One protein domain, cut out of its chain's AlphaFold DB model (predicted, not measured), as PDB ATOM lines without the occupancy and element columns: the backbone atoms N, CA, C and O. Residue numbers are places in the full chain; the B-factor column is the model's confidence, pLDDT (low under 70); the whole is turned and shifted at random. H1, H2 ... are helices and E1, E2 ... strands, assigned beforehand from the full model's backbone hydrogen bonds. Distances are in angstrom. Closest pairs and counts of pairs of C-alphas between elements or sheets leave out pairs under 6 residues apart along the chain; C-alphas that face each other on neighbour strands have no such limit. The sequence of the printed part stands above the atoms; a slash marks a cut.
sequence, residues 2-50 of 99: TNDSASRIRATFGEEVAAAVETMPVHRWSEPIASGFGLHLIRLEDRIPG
ATOM      1  N   THR A   2     175.249 184.445 152.836       70.69
ATOM      2  CA  THR A   2     175.672 183.229 153.555       70.69
ATOM      3  C   THR A   2     176.168 183.633 154.938       70.69
ATOM      4  O   THR A   2     176.906 184.607 155.041       70.69
ATOM      5  N   ASN A   3     175.742 182.926 155.983       82.25
ATOM      6  CA  ASN A   3     176.257 183.136 157.333       82.25
ATOM      7  C   ASN A   3     177.511 182.278 157.544       82.25
ATOM      8  O   ASN A   3     177.520 181.112 157.143       82.25
ATOM      9  N   ASP A   4     178.535 182.830 158.189       88.69
ATOM     10  CA  ASP A   4     179.783 182.119 158.468       88.69
ATOM     11  C   ASP A   4     179.860 181.679 159.933       88.69
ATOM     12  O   ASP A   4     179.431 182.380 160.847       88.69
ATOM     13  N   SER A   5     180.424 180.492 160.172       89.44
ATOM     14  CA  SER A   5     180.670 180.005 161.530       89.44
ATOM     15  C   SER A   5     181.813 180.778 162.192       89.44
ATOM     16  O   SER A   5     182.779 181.160 161.529       89.44
ATOM     17  N   ALA A   6     181.782 180.910 163.522       88.19
ATOM     18  CA  ALA A   6     182.870 181.530 164.288       88.19
ATOM     19  C   ALA A   6     184.244 180.893 163.987       88.19
ATOM     20  O   ALA A   6     185.254 181.583 163.875       88.19
ATOM     21  N   SER A   7     184.279 179.573 163.764       88.88
ATOM     22  CA  SER A   7     185.490 178.853 163.357       88.88
ATOM     23  C   SER A   7     186.028 179.281 161.988       88.88
ATOM     24  O   SER A   7     187.241 179.390 161.825       88.88
ATOM     25  N   ARG A   8     185.150 179.547 161.012       89.81
ATOM     26  CA  ARG A   8     185.530 180.022 159.674       89.81
ATOM     27  C   ARG A   8     185.997 181.474 159.718       89.81
ATOM     28  O   ARG A   8     187.006 181.789 159.092       89.81
ATOM     29  N   ILE A   9     185.311 182.319 160.488       91.38
ATOM     30  CA  ILE A   9     185.713 183.713 160.728       91.38
ATOM     31  C   ILE A   9     187.126 183.749 161.320       91.38
ATOM     32  O   ILE A   9     188.002 184.392 160.747       91.38
ATOM     33  N   ARG A  10     187.391 182.975 162.380       92.06
ATOM     34  CA  ARG A  10     188.726 182.861 162.987       92.06
ATOM     35  C   ARG A  10     189.788 182.356 162.009       92.06
ATOM     36  O   ARG A  10     190.877 182.913 161.957       92.06
ATOM     37  N   ALA A  11     189.485 181.323 161.225       89.44
ATOM     38  CA  ALA A  11     190.437 180.770 160.259       89.44
ATOM     39  C   ALA A  11     190.784 181.749 159.122       89.44
ATOM     40  O   ALA A  11     191.873 181.670 158.564       89.44
ATOM     41  N   THR A  12     189.858 182.645 158.774       89.31
ATOM     42  CA  THR A  12     190.014 183.569 157.643       89.31
ATOM     43  C   THR A  12     190.599 184.907 158.083       89.31
ATOM     44  O   THR A  12     191.462 185.439 157.399       89.31
ATOM     45  N   PHE A  13     190.153 185.451 159.216       88.81
ATOM     46  CA  PHE A  13     190.492 186.806 159.663       88.81
ATOM     47  C   PHE A  13     191.329 186.845 160.949       88.81
ATOM     48  O   PHE A  13     191.854 187.897 161.300       88.81
ATOM     49  N   GLY A  14     191.492 185.715 161.637       90.56
ATOM     50  CA  GLY A  14     192.232 185.622 162.893       90.56
ATOM     51  C   GLY A  14     191.361 185.751 164.144       90.56
ATOM     52  O   GLY A  14     190.149 185.971 164.085       90.56
ATOM     53  N   GLU A  15     192.010 185.575 165.295       91.19
ATOM     54  CA  GLU A  15     191.363 185.528 166.613       91.19
ATOM     55  C   GLU A  15     190.719 186.865 167.002       91.19
ATOM     56  O   GLU A  15     189.597 186.888 167.499       91.19
ATOM     57  N   GLU A  16     191.394 187.983 166.722       90.69
ATOM     58  CA  GLU A  16     190.958 189.331 167.115       90.69
ATOM     59  C   GLU A  16     189.608 189.698 166.487       90.69
ATOM     60  O   GLU A  16     188.693 190.170 167.166       90.69
ATOM     61  N   VAL A  17     189.448 189.399 165.196       91.19
ATOM     62  CA  VAL A  17     188.191 189.598 164.471       91.19
ATOM     63  C   VAL A  17     187.092 188.672 164.995       91.19
ATOM     64  O   VAL A  17     185.963 189.119 165.197       91.19
ATOM     65  N   ALA A  18     187.404 187.397 165.243       91.75
ATOM     66  CA  ALA A  18     186.425 186.447 165.765       91.75
ATOM     67  C   ALA A  18     185.892 186.876 167.144       91.75
ATOM     68  O   ALA A  18     184.676 186.914 167.340       91.75
ATOM     69  N   ALA A  19     186.779 187.285 168.054       90.62
ATOM     70  CA  ALA A  19     186.415 187.761 169.387       90.62
ATOM     71  C   ALA A  19     185.581 189.055 169.349       90.62
ATOM     72  O   ALA A  19     184.625 189.215 170.114       90.62
ATOM     73  N   ALA A  20     185.892 189.979 168.433       90.38
ATOM     74  CA  ALA A  20     185.110 191.201 168.270       90.38
ATOM     75  C   ALA A  20     183.665 190.897 167.839       90.38
ATOM     76  O   ALA A  20     182.711 191.392 168.444       90.38
ATOM     77  N   VAL A  21     183.483 190.020 166.846       90.62
ATOM     78  CA  VAL A  21     182.154 189.657 166.323       90.62
ATOM     79  C   VAL A  21     181.252 189.028 167.395       90.62
ATOM     80  O   VAL A  21     180.034 189.232 167.356       90.62
ATOM     81  N   GLU A  22     181.813 188.329 168.388       89.12
ATOM     82  CA  GLU A  22     181.054 187.738 169.503       89.12
ATOM     83  C   GLU A  22     180.423 188.773 170.449       89.12
ATOM     84  O   GLU A  22     179.382 188.511 171.057       89.12
ATOM     85  N   THR A  23     180.995 189.971 170.556       89.31
ATOM     86  CA  THR A  23     180.545 191.001 171.513       89.31
ATOM     87  C   THR A  23     179.901 192.212 170.844       89.31
ATOM     88  O   THR A  23     179.134 192.933 171.480       89.31
ATOM     89  N   MET A  24     180.134 192.403 169.544       91.88
ATOM     90  CA  MET A  24     179.594 193.530 168.791       91.88
ATOM     91  C   MET A  24     178.058 193.539 168.731       91.88
ATOM     92  O   MET A  24     177.438 192.496 168.518       91.88
ATOM     93  N   PRO A  25     177.422 194.717 168.847       91.62
ATOM     94  CA  PRO A  25     176.000 194.849 168.571       91.62
ATOM     95  C   PRO A  25     175.719 194.715 167.069       91.62
ATOM     96  O   PRO A  25     176.491 195.183 166.228       91.62
ATOM     97  N   VAL A  26     174.577 194.108 166.737       94.12
ATOM     98  CA  VAL A  26     174.092 194.017 165.353       94.12
ATOM     99  C   VAL A  26     173.817 195.409 164.772       94.12
ATOM    100  O   VAL A  26     173.496 196.359 165.487       94.12
ATOM    101  N   HIS A  27     173.975 195.527 163.458       94.81
ATOM    102  CA  HIS A  27     173.822 196.730 162.641       94.81
ATOM    103  C   HIS A  27     174.705 197.923 163.035       94.81
ATOM    104  O   HIS A  27     174.467 199.046 162.583       94.81
ATOM    105  N   ARG A  28     175.758 197.698 163.827       92.75
ATOM    106  CA  ARG A  28     176.762 198.713 164.158       92.75
ATOM    107  C   ARG A  28     178.104 198.364 163.524       92.75
ATOM    108  O   ARG A  28     178.500 197.201 163.495       92.75
ATOM    109  N   TRP A  29     178.793 199.389 163.032       94.44
ATOM    110  CA  TRP A  29     180.190 199.275 162.631       94.44
ATOM    111  C   TRP A  29     181.094 199.120 163.856       94.44
ATOM    112  O   TRP A  29     180.860 199.749 164.889       94.44
ATOM    113  N   SER A  30     182.114 198.277 163.739       92.06
ATOM    114  CA  SER A  30     183.201 198.187 164.708       92.06
ATOM    115  C   SER A  30     184.098 199.422 164.640       92.06
ATOM    116  O   SER A  30     184.137 200.128 163.632       92.06
ATOM    117  N   GLU A  31     184.902 199.609 165.681       90.31
ATOM    118  CA  GLU A  31     186.174 200.321 165.536       90.31
ATOM    119  C   GLU A  31     187.124 199.525 164.615       90.31
ATOM    120  O   GLU A  31     186.867 198.342 164.351       90.31
ATOM    121  N   PRO A  32     188.207 200.122 164.091       93.62
ATOM    122  CA  PRO A  32     189.189 199.392 163.292       93.62
ATOM    123  C   PRO A  32     189.798 198.217 164.074       93.62
ATOM    124  O   PRO A  32     190.369 198.411 165.146       93.62
ATOM    125  N   ILE A  33     189.692 197.005 163.529       90.94
ATOM    126  CA  ILE A  33     190.237 195.775 164.123       90.94
ATOM    127  C   ILE A  33     191.419 195.303 163.280       90.94
ATOM    128  O   ILE A  33     191.326 195.245 162.050       90.94
ATOM    129  N   ALA A  34     192.531 194.975 163.934       86.62
ATOM    130  CA  ALA A  34     193.687 194.397 163.267       86.62
ATOM    131  C   ALA A  34     193.412 192.945 162.836       86.62
ATOM    132  O   ALA A  34     192.669 192.200 163.469       86.62
ATOM    133  N   SER A  35     193.988 192.559 161.705       84.88
ATOM    134  CA  SER A  35     194.035 191.190 161.208       84.88
ATOM    135  C   SER A  35     195.393 190.942 160.552       84.88
ATOM    136  O   SER A  35     196.154 191.876 160.281       84.88
ATOM    137  N   GLY A  36     195.670 189.686 160.192       78.56
ATOM    138  CA  GLY A  36     196.853 189.338 159.394       78.56
ATOM    139  C   GLY A  36     196.932 190.034 158.024       78.56
ATOM    140  O   GLY A  36     197.997 190.041 157.413       78.56
ATOM    141  N   PHE A  37     195.838 190.640 157.549       80.19
ATOM    142  CA  PHE A  37     195.756 191.367 156.278       80.19
ATOM    143  C   PHE A  37     195.748 192.899 156.431       80.19
ATOM    144  O   PHE A  37     195.721 193.600 155.421       80.19
ATOM    145  N   GLY A  38     195.774 193.439 157.657       87.25
ATOM    146  CA  GLY A  38     195.714 194.881 157.930       87.25
ATOM    147  C   GLY A  38     194.541 195.268 158.832       87.25
ATOM    148  O   GLY A  38     194.154 194.510 159.713       87.25
ATOM    149  N   LEU A  39     193.985 196.469 158.646       90.88
ATOM    150  CA  LEU A  39     192.858 196.970 159.443       90.88
ATOM    151  C   LEU A  39     191.519 196.704 158.746       90.88
ATOM    152  O   LEU A  39     191.359 197.015 157.565       90.88
ATOM    153  N   HIS A  40     190.539 196.201 159.497       89.31
ATOM    154  CA  HIS A  40     189.182 195.939 159.019       89.31
ATOM    155  C   HIS A  40     188.132 196.704 159.830       89.31
ATOM    156  O   HIS A  40     188.212 196.796 161.053       89.31
ATOM    157  N   LEU A  41     187.108 197.202 159.131       92.31
ATOM    158  CA  LEU A  41     185.850 197.666 159.714       92.31
ATOM    159  C   LEU A  41     184.785 196.608 159.452       92.31
ATOM    160  O   LEU A  41     184.599 196.177 158.312       92.31
ATOM    161  N   ILE A  42     184.085 196.192 160.499       92.12
ATOM    162  CA  ILE A  42     183.130 195.087 160.445       92.12
ATOM    163  C   ILE A  42     181.748 195.619 160.801       92.12
ATOM    164  O   ILE A  42     181.601 196.357 161.772       92.12
ATOM    165  N   ARG A  43     180.721 195.229 160.043       93.81
ATOM    166  CA  ARG A  43     179.317 195.427 160.420       93.81
ATOM    167  C   ARG A  43     178.655 194.071 160.564       93.81
ATOM    168  O   ARG A  43     178.606 193.302 159.608       93.81
ATOM    169  N   LEU A  44     178.147 193.784 161.755       92.94
ATOM    170  CA  LEU A  44     177.416 192.550 162.012       92.94
ATOM    171  C   LEU A  44     175.963 192.727 161.562       92.94
ATOM    172  O   LEU A  44     175.259 193.543 162.141       92.94
ATOM    173  N   GLU A  45     175.507 191.998 160.545       93.44
ATOM    174  CA  GLU A  45     174.098 192.077 160.116       93.44
ATOM    175  C   GLU A  45     173.169 191.295 161.034       93.44
ATOM    176  O   GLU A  45     172.123 191.794 161.423       93.44
ATOM    177  N   ASP A  46     173.546 190.068 161.378       90.50
ATOM    178  CA  ASP A  46     172.716 189.172 162.169       90.50
ATOM    179  C   ASP A  46     173.598 188.229 162.992       90.50
ATOM    180  O   ASP A  46     174.749 187.959 162.634       90.50
ATOM    181  N   ARG A  47     173.062 187.726 164.105       89.50
ATOM    182  CA  ARG A  47     173.716 186.741 164.963       89.50
ATOM    183  C   ARG A  47     172.769 185.585 165.222       89.50
ATOM    184  O   ARG A  47     171.825 185.695 165.997       89.50
ATOM    185  N   ILE A  48     173.120 184.437 164.659       89.75
ATOM    186  CA  ILE A  48     172.406 183.186 164.889       89.75
ATOM    187  C   ILE A  48     173.175 182.390 165.951       89.75
ATOM    188  O   ILE A  48     174.321 182.009 165.693       89.75
ATOM    189  N   PRO A  49     172.591 182.135 167.138       84.25
ATOM    190  CA  PRO A  49     173.216 181.286 168.142       84.25
ATOM    191  C   PRO A  49     173.520 179.904 167.564       84.25
ATOM    192  O   PRO A  49     172.652 179.251 166.981       84.25
ATOM    193  N   GLY A  50     174.762 179.449 167.731       83.25
ATOM    194  CA  GLY A  50     175.123 178.083 167.385       83.25
ATOM    195  C   GLY A  50     174.362 177.097 168.270       83.25
ATOM    196  O   GLY A  50     174.218 177.319 169.472       83.25
TER     197      GLY A  50
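Overview. This is residues 2 to 50 of the 99 residues of the protein "Parvulin-like peptidyl-prolyl isomerase" of Haloferula luteola (UniProt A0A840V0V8). Two short helices, H1 and H2, meet at a steep tilt, with a very small strand hairpin, E1 and E2, at one end of the pair and H2 nearer to E1 than to E2. From the hairpin the unnamed stretches 28 to 32 and 41 to 45 run side by side. The printed part has 49 residues, with two named helices and then two named strands, H1, H2, E1, E2; the sheet's order is E1, E2, antiparallel. The class is mixed, helices and strands, with under half of the residues in named elements. The whole is compact, with a radius of gyration of the C-alphas of 10.2 A and spans of 27 by 22 by 18 A.

Arrangement. H1, residues 6 to 13, and H2, residues 15 to 23, touch; their closest C-alphas, those of Arg 10 and Ala 18, are 5.1 A apart. They run opposite ways at a steep tilt of 46 degrees. In H1 every O i to N i+4 pair is within hydrogen-bond range, and in H2 4 of 5 are. The closest C-alphas of H2 and E1, residues 33 to 35, are those of Val 17 and Ile 33, at 6.5 A. E1 and E2, residues 38 to 40, form a hairpin, with N 33 and O 40 at 2.9 A and N 35 and O 38 at 2.8 A, within hydrogen-bond range. H2 and E2 are only just apart, at 8.4 A.

Along the chain. H1 begins at C-alpha 6 (182.870, 181.530, 164.288) and is 10.4 A long. H2 is 13.1 A long, E1 6.6 A and E2 6.7 A. E2 ends at C-alpha 40 (189.182, 195.939, 159.019).

Size, cuts and confidence. The two farthest C-alphas, those of Gly 38 and Gly 50, are 28.2 A apart. The printed part has no cut, and no link is long. No printed residue is under 70 in pLDDT.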